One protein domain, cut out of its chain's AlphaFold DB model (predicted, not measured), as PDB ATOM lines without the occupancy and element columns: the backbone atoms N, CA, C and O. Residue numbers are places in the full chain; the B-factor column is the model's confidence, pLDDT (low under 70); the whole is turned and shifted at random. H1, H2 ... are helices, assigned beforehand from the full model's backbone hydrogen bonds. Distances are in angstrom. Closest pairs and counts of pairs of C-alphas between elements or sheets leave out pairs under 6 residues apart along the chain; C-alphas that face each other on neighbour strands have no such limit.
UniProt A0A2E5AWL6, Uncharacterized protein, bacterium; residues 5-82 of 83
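Overview. This is residues 5 to 82 of the 83 residues of an uncharacterized protein of bacterium (UniProt A0A2E5AWL6). H1 packs on H2 and H3, which cross as an X, and residues 73 to 82, of which 73 to 81 belong to H3, stick out. The printed part, 78 residues with three named helices and no named strand, is all helix and compact, with a radius of gyration of the C-alphas of 13.0 A, and flat, spanning 39 by 35 by 16 A.

Arrangement. H1, residues 5 to 15, touches H2, residues 31 to 47, at a steep tilt of 61 degrees; the closest C-alphas, of Leu 8 and Ala 35, are 6.3 A apart. H3, residues 58 to 81, touches H2 at a steep tilt of 68 degrees, only just short of about perpendicular; closest are C-alphas 37 and 67, 5.4 A. H3 touches H1 with residues 61 to 65 alone; closest are C-alphas 11 and 61, 5.9 A. Every O i to N i+4 pair is within hydrogen-bond range in H2 and H3, and 6 of 7 in H1.

Along the chain. H1 begins at C-alpha 5 (46.573, 138.663, -18.436) and is 15.1 A long, H2 24.3 A. H3, 35.1 A, ends at C-alpha 81 (41.875, 155.607, 12.632).

Size, cuts and confidence. The printed part has no cut. The link from H1 to H2 is long. Residue 82 is under pLDDT 70.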
ATOM      1  N   LYS A   5      46.135 137.446 -17.744       96.56
ATOM      2  CA  LYS A   5      46.573 138.663 -18.436       96.56
ATOM      3  C   LYS A   5      45.455 139.226 -19.312       96.56
ATOM      4  O   LYS A   5      45.201 140.419 -19.244       96.56
ATOM      5  N   GLU A   6      44.786 138.381 -20.091       97.06
ATOM      6  CA  GLU A   6      43.659 138.797 -20.936       97.06
ATOM      7  C   GLU A   6      42.536 139.426 -20.110       97.06
ATOM      8  O   GLU A   6      42.012 140.472 -20.483       97.06
ATOM      9  N   PHE A   7      42.209 138.832 -18.957       98.06
ATOM     10  CA  PHE A   7      41.181 139.384 -18.079       98.06
ATOM     11  C   PHE A   7      41.603 140.669 -17.369       98.06
ATOM     12  O   PHE A   7      40.797 141.590 -17.234       98.06
ATOM     13  N   LEU A   8      42.867 140.775 -16.967       98.00
ATOM     14  CA  LEU A   8      43.401 142.013 -16.412       98.00
ATOM     15  C   LEU A   8      43.390 143.142 -17.450       98.00
ATOM     16  O   LEU A   8      42.901 144.224 -17.143       98.00
ATOM     17  N   ASP A   9      43.867 142.887 -18.670       97.44
ATOM     18  CA  ASP A   9      43.871 143.880 -19.752       97.44
ATOM     19  C   ASP A   9      42.431 144.303 -20.106       97.44
ATOM     20  O   ASP A   9      42.150 145.488 -20.303       97.44
ATOM     21  N   TYR A  10      41.484 143.356 -20.092       97.69
ATOM     22  CA  TYR A  10      40.060 143.665 -20.216       97.69
ATOM     23  C   TYR A  10      39.584 144.607 -19.105       97.69
ATOM     24  O   TYR A  10      38.981 145.633 -19.405       97.69
ATOM     25  N   CYS A  11      39.896 144.335 -17.835       98.06
ATOM     26  CA  CYS A  11      39.550 145.235 -16.732       98.06
ATOM     27  C   CYS A  11      40.216 146.619 -16.868       98.06
ATOM     28  O   CYS A  11      39.594 147.639 -16.565       98.06
ATOM     29  N   GLU A  12      41.464 146.682 -17.343       98.00
ATOM     30  CA  GLU A  12      42.190 147.940 -17.544       98.00
ATOM     31  C   GLU A  12      41.543 148.829 -18.597       98.00
ATOM     32  O   GLU A  12      41.409 150.027 -18.355       98.00
ATOM     33  N   SER A  13      41.069 148.250 -19.705       98.06
ATOM     34  CA  SER A  13      40.329 148.988 -20.739       98.06
ATOM     35  C   SER A  13      39.034 149.638 -20.232       98.06
ATOM     36  O   SER A  13      38.466 150.496 -20.897       98.06
ATOM     37  N   PHE A  14      38.565 149.281 -19.034       98.31
ATOM     38  CA  PHE A  14      37.419 149.933 -18.408       98.31
ATOM     39  C   PHE A  14      37.837 150.903 -17.315       98.31
ATOM     40  O   PHE A  14      37.253 151.978 -17.249       98.31
ATOM     41  N   TYR A  15      38.812 150.558 -16.472       98.31
ATOM     42  CA  TYR A  15      39.029 151.285 -15.217       98.31
ATOM     43  C   TYR A  15      40.390 151.955 -15.073       98.31
ATOM     44  O   TYR A  15      40.505 152.892 -14.283       98.31
ATOM     45  N   ASN A  16      41.427 151.494 -15.776       97.31
ATOM     46  CA  ASN A  16      42.770 152.033 -15.586       97.31
ATOM     47  C   ASN A  16      42.896 153.374 -16.335       97.31
ATOM     48  O   ASN A  16      42.879 153.372 -17.565       97.31
ATOM     49  N   PRO A  17      43.074 154.515 -15.639       97.06
ATOM     50  CA  PRO A  17      43.130 155.836 -16.269       97.06
ATOM     51  C   PRO A  17      44.331 156.016 -17.208       97.06
ATOM     52  O   PRO A  17      44.347 156.951 -18.000       97.06
ATOM     53  N   SER A  18      45.339 155.139 -17.128       95.44
ATOM     54  CA  SER A  18      46.492 155.148 -18.037       95.44
ATOM     55  C   SER A  18      46.272 154.314 -19.308       95.44
ATOM     56  O   SER A  18      47.140 154.308 -20.179       95.44
ATOM     57  N   HIS A  19      45.159 153.577 -19.419       96.31
ATOM     58  CA  HIS A  19      44.861 152.759 -20.592       96.31
ATOM     59  C   HIS A  19      44.309 153.636 -21.735       96.31
ATOM     60  O   HIS A  19      43.424 154.455 -21.485       96.31
ATOM     61  N   PRO A  20      44.778 153.474 -22.989       95.12
ATOM     62  CA  PRO A  20      44.373 154.330 -24.112       95.12
ATOM     63  C   PRO A  20      42.865 154.302 -24.396       95.12
ATOM     64  O   PRO A  20      42.281 155.337 -24.701       95.12
ATOM     65  N   ASP A  21      42.240 153.133 -24.252       94.75
ATOM     66  CA  ASP A  21      40.817 152.918 -24.555       94.75
ATOM     67  C   ASP A  21      39.902 152.951 -23.315       94.75
ATOM     68  O   ASP A  21      38.830 152.349 -23.326       94.75
ATOM     69  N   VAL A  22      40.331 153.590 -22.219       97.56
ATOM     70  CA  VAL A  22      39.594 153.560 -20.944       97.56
ATOM     71  C   VAL A  22      38.179 154.146 -21.063       97.56
ATOM     72  O   VAL A  22      37.997 155.282 -21.498       97.56
ATOM     73  N   LEU A  23      37.161 153.387 -20.637       97.12
ATOM     74  CA  LEU A  23      35.753 153.817 -20.714       97.12
ATOM     75  C   LEU A  23      35.218 154.474 -19.432       97.12
ATOM     76  O   LEU A  23      34.440 155.423 -19.500       97.12
ATOM     77  N   TYR A  24      35.616 153.975 -18.263       96.88
ATOM     78  CA  TYR A  24      35.128 154.405 -16.949       96.88
ATOM     79  C   TYR A  24      36.303 154.550 -15.969       96.88
ATOM     80  O   TYR A  24      36.426 153.759 -15.028       96.88
ATOM     81  N   PRO A  25      37.196 155.528 -16.198       97.19
ATOM     82  CA  PRO A  25      38.428 155.651 -15.432       97.19
ATOM     83  C   PRO A  25      38.143 155.804 -13.936       97.19
ATOM     84  O   PRO A  25      37.282 156.582 -13.523       97.19
ATOM     85  N   ILE A  26      38.892 155.062 -13.123       97.31
ATOM     86  CA  ILE A  26      38.924 155.231 -11.672       97.31
ATOM     87  C   ILE A  26      40.155 156.071 -11.342       97.31
ATOM     88  O   ILE A  26      41.288 155.648 -11.579       97.31
ATOM     89  N   ASP A  27      39.935 157.260 -10.784       95.81
ATOM     90  CA  ASP A  27      41.009 158.218 -10.524       95.81
ATOM     91  C   ASP A  27      42.128 157.614  -9.668       95.81
ATOM     92  O   ASP A  27      41.910 157.007  -8.612       95.81
ATOM     93  N   GLY A  28      43.357 157.763 -10.165       95.50
ATOM     94  CA  GLY A  28      44.563 157.251  -9.522       95.50
ATOM     95  C   GLY A  28      44.639 155.727  -9.418       95.50
ATOM     96  O   GLY A  28      45.437 155.242  -8.621       95.50
ATOM     97  N   LEU A  29      43.808 154.954 -10.130       97.44
ATOM     98  CA  LEU A  29      43.918 153.493 -10.148       97.44
ATOM     99  C   LEU A  29      45.230 153.048 -10.789       97.44
ATOM    100  O   LEU A  29      45.533 153.393 -11.928       97.44
ATOM    101  N   THR A  30      45.992 152.244 -10.055       97.06
ATOM    102  CA  THR A  30      47.220 151.627 -10.553       97.06
ATOM    103  C   THR A  30      46.952 150.228 -11.106       97.06
ATOM    104  O   THR A  30      46.044 149.519 -10.663       97.06
ATOM    105  N   ARG A  31      47.793 149.781 -12.047       96.75
ATOM    106  CA  ARG A  31      47.739 148.402 -12.560       96.75
ATOM    107  C   ARG A  31      47.925 147.378 -11.439       96.75
ATOM    108  O   ARG A  31      47.295 146.328 -11.475       96.75
ATOM    109  N   GLN A  32      48.772 147.672 -10.448       97.38
ATOM    110  CA  GLN A  32      49.015 146.783  -9.312       97.38
ATOM    111  C   GLN A  32      47.761 146.588  -8.452       97.38
ATOM    112  O   GLN A  32      47.432 145.451  -8.118       97.38
ATOM    113  N   GLU A  33      47.044 147.667  -8.119       97.50
ATOM    114  CA  GLU A  33      45.780 147.575  -7.374       97.50
ATOM    115  C   GLU A  33      44.738 146.765  -8.144       97.50
ATOM    116  O   GLU A  33      44.073 145.906  -7.563       97.50
ATOM    117  N   LEU A  34      44.621 147.008  -9.453       98.19
ATOM    118  CA  LEU A  34      43.668 146.289 -10.287       98.19
ATOM    119  C   LEU A  34      44.028 144.802 -10.396       98.19
ATOM    120  O   LEU A  34      43.160 143.961 -10.204       98.19
ATOM    121  N   ALA A  35      45.306 144.469 -10.599       98.25
ATOM    122  CA  ALA A  35      45.783 143.089 -10.629       98.25
ATOM    123  C   ALA A  35      45.498 142.345  -9.316       98.25
ATOM    124  O   ALA A  35      45.064 141.194  -9.342       98.25
ATOM    125  N   LEU A  36      45.695 143.001  -8.168       97.94
ATOM    126  CA  LEU A  36      45.374 142.423  -6.864       97.94
ATOM    127  C   LEU A  36      43.866 142.193  -6.698       97.94
ATOM    128  O   LEU A  36      43.458 141.135  -6.222       97.94
ATOM    129  N   ALA A  37      43.032 143.152  -7.105       98.25
ATOM    130  CA  ALA A  37      41.579 142.991  -7.087       98.25
ATOM    131  C   ALA A  37      41.117 141.845  -8.002       98.25
ATOM    132  O   ALA A  37      40.252 141.063  -7.611       98.25
ATOM    133  N   THR A  38      41.734 141.697  -9.178       98.12
ATOM    134  CA  THR A  38      41.489 140.575 -10.089       98.12
ATOM    135  C   THR A  38      41.825 139.235  -9.437       98.12
ATOM    136  O   THR A  38      41.016 138.315  -9.516       98.12
ATOM    137  N   LEU A  39      42.972 139.115  -8.758       97.94
ATOM    138  CA  LEU A  39      43.340 137.887  -8.041       97.94
ATOM    139  C   LEU A  39      42.350 137.561  -6.917       97.94
ATOM    140  O   LEU A  39      41.844 136.447  -6.870       97.94
ATOM    141  N   ASN A  40      41.997 138.544  -6.080       97.75
ATOM    142  CA  ASN A  40      41.020 138.349  -5.001       97.75
ATOM    143  C   ASN A  40      39.655 137.884  -5.530       97.75
ATOM    144  O   ASN A  40      38.989 137.068  -4.895       97.75
ATOM    145  N   TYR A  41      39.234 138.395  -6.690       97.88
ATOM    146  CA  TYR A  41      38.002 137.948  -7.323       97.88
ATOM    147  C   TYR A  41      38.087 136.493  -7.796       97.88
ATOM    148  O   TYR A  41      37.185 135.705  -7.514       97.88
ATOM    149  N   LEU A  42      39.172 136.120  -8.475       96.75
ATOM    150  CA  LEU A  42      39.373 134.748  -8.942       96.75
ATOM    151  C   LEU A  42      39.466 133.758  -7.770       96.75
ATOM    152  O   LEU A  42      38.870 132.683  -7.836       96.75
ATOM    153  N   ASP A  43      40.124 134.143  -6.676       97.19
ATOM    154  CA  ASP A  43      40.164 133.358  -5.439       97.19
ATOM    155  C   ASP A  43      38.766 133.214  -4.818       97.19
ATOM    156  O   ASP A  43      38.394 132.128  -4.365       97.19
ATOM    157  N   LEU A  44      37.946 134.274  -4.837       97.06
ATOM    158  CA  LEU A  44      36.552 134.202  -4.391       97.06
ATOM    159  C   LEU A  44      35.742 133.223  -5.252       97.06
ATOM    160  O   LEU A  44      34.999 132.417  -4.699       97.06
ATOM    161  N   CYS A  45      35.903 133.245  -6.577       96.38
ATOM    162  CA  CYS A  45      35.264 132.274  -7.469       96.38
ATOM    163  C   CYS A  45      35.712 130.831  -7.200       96.38
ATOM    164  O   CYS A  45      34.926 129.904  -7.362       96.38
ATOM    165  N   ALA A  46      36.972 130.629  -6.809       95.88
ATOM    166  CA  ALA A  46      37.512 129.303  -6.526       95.88
ATOM    167  C   ALA A  46      37.069 128.743  -5.162       95.88
ATOM    168  O   ALA A  46      37.072 127.529  -4.968       95.88
ATOM    169  N   THR A  47      36.723 129.614  -4.210       96.69
ATOM    170  CA  THR A  47      36.454 129.236  -2.811       96.69
ATOM    171  C   THR A  47      34.990 129.369  -2.394       96.69
ATOM    172  O   THR A  47      34.580 128.741  -1.419       96.69
ATOM    173  N   SER A  48      34.192 130.165  -3.105       95.12
ATOM    174  CA  SER A  48      32.780 130.405  -2.802       95.12
ATOM    175  C   SER A  48      31.861 129.515  -3.631       95.12
ATOM    176  O   SER A  48      31.965 129.466  -4.850       95.12
ATOM    177  N   GLU A  49      30.869 128.901  -2.988       93.88
ATOM    178  CA  GLU A  49      29.815 128.143  -3.683       93.88
ATOM    179  C   GLU A  49      28.788 129.050  -4.389       93.88
ATOM    180  O   GLU A  49      28.047 128.598  -5.257       93.88
ATOM    181  N   ASN A  50      28.737 130.339  -4.029       94.06
ATOM    182  CA  ASN A  50      27.712 131.279  -4.501       94.06
ATOM    183  C   ASN A  50      28.196 132.211  -5.616       94.06
ATOM    184  O   ASN A  50      27.397 132.944  -6.201       94.06
ATOM    185  N   ILE A  51      29.503 132.247  -5.872       94.75
ATOM    186  CA  ILE A  51      30.113 133.160  -6.835       94.75
ATOM    187  C   ILE A  51      30.797 132.327  -7.904       94.75
ATOM    188  O   ILE A  51      31.832 131.720  -7.670       94.75
ATOM    189  N   THR A  52      30.214 132.324  -9.095       94.56
ATOM    190  CA  THR A  52      30.751 131.610 -10.250       94.56
ATOM    191  C   THR A  52      31.514 132.558 -11.159       94.56
ATOM    192  O   THR A  52      31.061 133.678 -11.408       94.56
ATOM    193  N   TRP A  53      32.639 132.073 -11.678       96.06
ATOM    194  CA  TRP A  53      33.380 132.703 -12.765       96.06
ATOM    195  C   TRP A  53      32.580 132.619 -14.072       96.06
ATOM    196  O   TRP A  53      32.187 131.523 -14.479       96.06
ATOM    197  N   GLY A  54      32.334 133.760 -14.717       95.75
ATOM    198  CA  GLY A  54      31.529 133.895 -15.938       95.75
ATOM    199  C   GLY A  54      32.326 133.845 -17.246       95.75
ATOM    200  O   GLY A  54      31.837 134.306 -18.273       95.75
ATOM    201  N   ASP A  55      33.547 133.302 -17.231       95.62
ATOM    202  CA  ASP A  55      34.497 133.342 -18.360       95.62
ATOM    203  C   ASP A  55      34.975 134.760 -18.754       95.62
ATOM    204  O   ASP A  55      35.410 135.019 -19.884       95.62
ATOM    205  N   GLY A  56      34.969 135.683 -17.794       96.12
ATOM    206  CA  GLY A  56      35.380 137.073 -17.967       96.12
ATOM    207  C   GLY A  56      34.261 137.933 -18.547       96.12
ATOM    208  O   GLY A  56      34.503 138.816 -19.366       96.12
ATOM    209  N   ASP A  57      33.017 137.677 -18.169       96.75
ATOM    210  CA  ASP A  57      31.905 138.495 -18.634       96.75
ATOM    211  C   ASP A  57      31.919 139.909 -18.004       96.75
ATOM    212  O   ASP A  57      32.822 140.323 -17.264       96.75
ATOM    213  N   SER A  58      30.901 140.708 -18.322       97.06
ATOM    214  CA  SER A  58      30.773 142.044 -17.740       97.06
ATOM    215  C   SER A  58      30.577 142.019 -16.222       97.06
ATOM    216  O   SER A  58      31.016 142.956 -15.554       97.06
ATOM    217  N   LEU A  59      29.938 140.979 -15.676       97.75
ATOM    218  CA  LEU A  59      29.679 140.847 -14.245       97.75
ATOM    219  C   LEU A  59      30.972 140.533 -13.483       97.75
ATOM    220  O   LEU A  59      31.220 141.126 -12.434       97.75
ATOM    221  N   ASP A  60      31.824 139.667 -14.033       97.94
ATOM    222  CA  ASP A  60      33.165 139.383 -13.519       97.94
ATOM    223  C   ASP A  60      33.976 140.679 -13.370       97.94
ATOM    224  O   ASP A  60      34.529 140.978 -12.309       97.94
ATOM    225  N   ARG A  61      33.990 141.500 -14.425       97.81
ATOM    226  CA  ARG A  61      34.680 142.796 -14.431       97.81
ATOM    227  C   ARG A  61      34.104 143.767 -13.393       97.81
ATOM    228  O   ARG A  61      34.858 144.464 -12.714       97.81
ATOM    229  N   GLU A  62      32.782 143.827 -13.256       98.25
ATOM    230  CA  GLU A  62      32.127 144.683 -12.258       98.25
ATOM    231  C   GLU A  62      32.454 144.262 -10.824       98.25
ATOM    232  O   GLU A  62      32.716 145.121  -9.984       98.25
ATOM    233  N   ARG A  63      32.554 142.960 -10.547       98.12
ATOM    234  CA  ARG A  63      32.989 142.471  -9.232       98.12
ATOM    235  C   ARG A  63      34.439 142.849  -8.933       98.12
ATOM    236  O   ARG A  63      34.737 143.250  -7.811       98.12
ATOM    237  N   VAL A  64      35.335 142.811  -9.926       98.19
ATOM    238  CA  VAL A  64      36.717 143.313  -9.772       98.19
ATOM    239  C   VAL A  64      36.731 144.798  -9.396       98.19
ATOM    240  O   VAL A  64      37.470 145.195  -8.492       98.19
ATOM    241  N   ARG A  65      35.889 145.627 -10.027       98.19
ATOM    242  CA  ARG A  65      35.720 147.037  -9.631       98.19
ATOM    243  C   ARG A  65      35.287 147.156  -8.172       98.19
ATOM    244  O   ARG A  65      35.828 147.988  -7.444       98.19
ATOM    245  N   ASP A  66      34.333 146.342  -7.741       97.94
ATOM    246  CA  ASP A  66      33.814 146.407  -6.375       97.94
ATOM    247  C   ASP A  66      34.910 146.068  -5.347       97.94
ATOM    248  O   ASP A  66      35.039 146.768  -4.339       97.94
ATOM    249  N   PHE A  67      35.789 145.103  -5.647       97.81
ATOM    250  CA  PHE A  67      36.989 144.827  -4.842       97.81
ATOM    251  C   PHE A  67      37.936 146.031  -4.746       97.81
ATOM    252  O   PHE A  67      38.420 146.342  -3.654       97.81
ATOM    253  N   VAL A  68      38.195 146.731  -5.859       97.62
ATOM    254  CA  VAL A  68      39.022 147.954  -5.867       97.62
ATOM    255  C   VAL A  68      38.421 149.016  -4.940       97.62
ATOM    256  O   VAL A  68      39.120 149.572  -4.089       97.62
ATOM    257  N   ILE A  69      37.119 149.284  -5.073       96.00
ATOM    258  CA  ILE A  69      36.421 150.316  -4.294       96.00
ATOM    259  C   ILE A  69      36.405 149.952  -2.806       96.00
ATOM    260  O   ILE A  69      36.747 150.785  -1.963       96.00
ATOM    261  N   GLN A  70      36.056 148.707  -2.473       95.81
ATOM    262  CA  GLN A  70      35.994 148.232  -1.092       95.81
ATOM    263  C   GLN A  70      37.359 148.323  -0.403       95.81
ATOM    264  O   GLN A  70      37.454 148.761   0.750       95.81
ATOM    265  N   ARG A  71      38.428 147.944  -1.108       93.31
ATOM    266  CA  ARG A  71      39.785 148.004  -0.570       93.31
ATOM    267  C   ARG A  71      40.209 149.444  -0.286       93.31
ATOM    268  O   ARG A  71      40.636 149.734   0.829       93.31
ATOM    269  N   ARG A  72      39.997 150.362  -1.234       92.88
ATOM    270  CA  ARG A  72      40.298 151.791  -1.043       92.88
ATOM    271  C   ARG A  72      39.488 152.413   0.094       92.88
ATOM    272  O   ARG A  72      40.027 153.195   0.873       92.88
ATOM    273  N   ALA A  73      38.215 152.043   0.241       91.50
ATOM    274  CA  ALA A  73      37.391 152.493   1.364       91.50
ATOM    275  C   ALA A  73      37.933 151.991   2.718       91.50
ATOM    276  O   ALA A  73      37.952 152.735   3.704       91.50
ATOM    277  N   THR A  74      38.423 150.749   2.764       87.50
ATOM    278  CA  THR A  74      39.023 150.154   3.968       87.50
ATOM    279  C   THR A  74      40.345 150.837   4.329       87.50
ATOM    280  O   THR A  74      40.533 151.222   5.481       87.50
ATOM    281  N   GLU A  75      41.225 151.078   3.355       80.81
ATOM    282  CA  GLU A  75      42.504 151.782   3.548       80.81
ATOM    283  C   GLU A  75      42.305 153.235   4.016       80.81
ATOM    284  O   GLU A  75      42.993 153.709   4.926       80.81
ATOM    285  N   GLN A  76      41.303 153.935   3.472       75.56
ATOM    286  CA  GLN A  76      40.922 155.267   3.951       75.56
ATOM    287  C   GLN A  76      40.415 155.236   5.396       75.56
ATOM    288  O   GLN A  76      40.676 156.162   6.163       75.56
ATOM    289  N   THR A  77      39.690 154.184   5.776       79.12
ATOM    290  CA  THR A  77      39.193 154.014   7.146       79.12
ATOM    291  C   THR A  77      40.339 153.722   8.112       79.12
ATOM    292  O   THR A  77      40.411 154.354   9.162       79.12
ATOM    293  N   ALA A  78      41.279 152.848   7.742       74.75
ATOM    294  CA  ALA A  78      42.469 152.555   8.542       74.75
ATOM    295  C   ALA A  78      43.327 153.811   8.768       74.75
ATOM    296  O   ALA A  78      43.641 154.141   9.910       74.75
ATOM    297  N   THR A  79      43.580 154.582   7.703       78.62
ATOM    298  CA  THR A  79      44.317 155.856   7.782       78.62
ATOM    299  C   THR A  79      43.635 156.854   8.722       78.62
ATOM    300  O   THR A  79      44.294 157.490   9.541       78.62
ATOM    301  N   LYS A  80      42.300 156.985   8.652       72.94
ATOM    302  CA  LYS A  80      41.531 157.874   9.548       72.94
ATOM    303  C   LYS A  80      41.600 157.453  11.016       72.94
ATOM    304  O   LYS A  80      41.456 158.305  11.888       72.94
ATOM    305  N   LEU A  81      41.785 156.163  11.283       77.38
ATOM    306  CA  LEU A  81      41.875 155.607  12.632       77.38
ATOM    307  C   LEU A  81      43.321 155.533  13.157       77.38
ATOM    308  O   LEU A  81      43.511 155.169  14.314       77.38
ATOM    309  N   GLY A  82      44.317 155.931  12.355       68.62
ATOM    310  CA  GLY A  82      45.718 156.019  12.773       68.62
ATOM    311  C   GLY A  82      46.424 154.670  12.930       68.62
ATOM    312  O   GLY A  82      47.338 154.573  13.747       68.62
TER     313      GLY A  82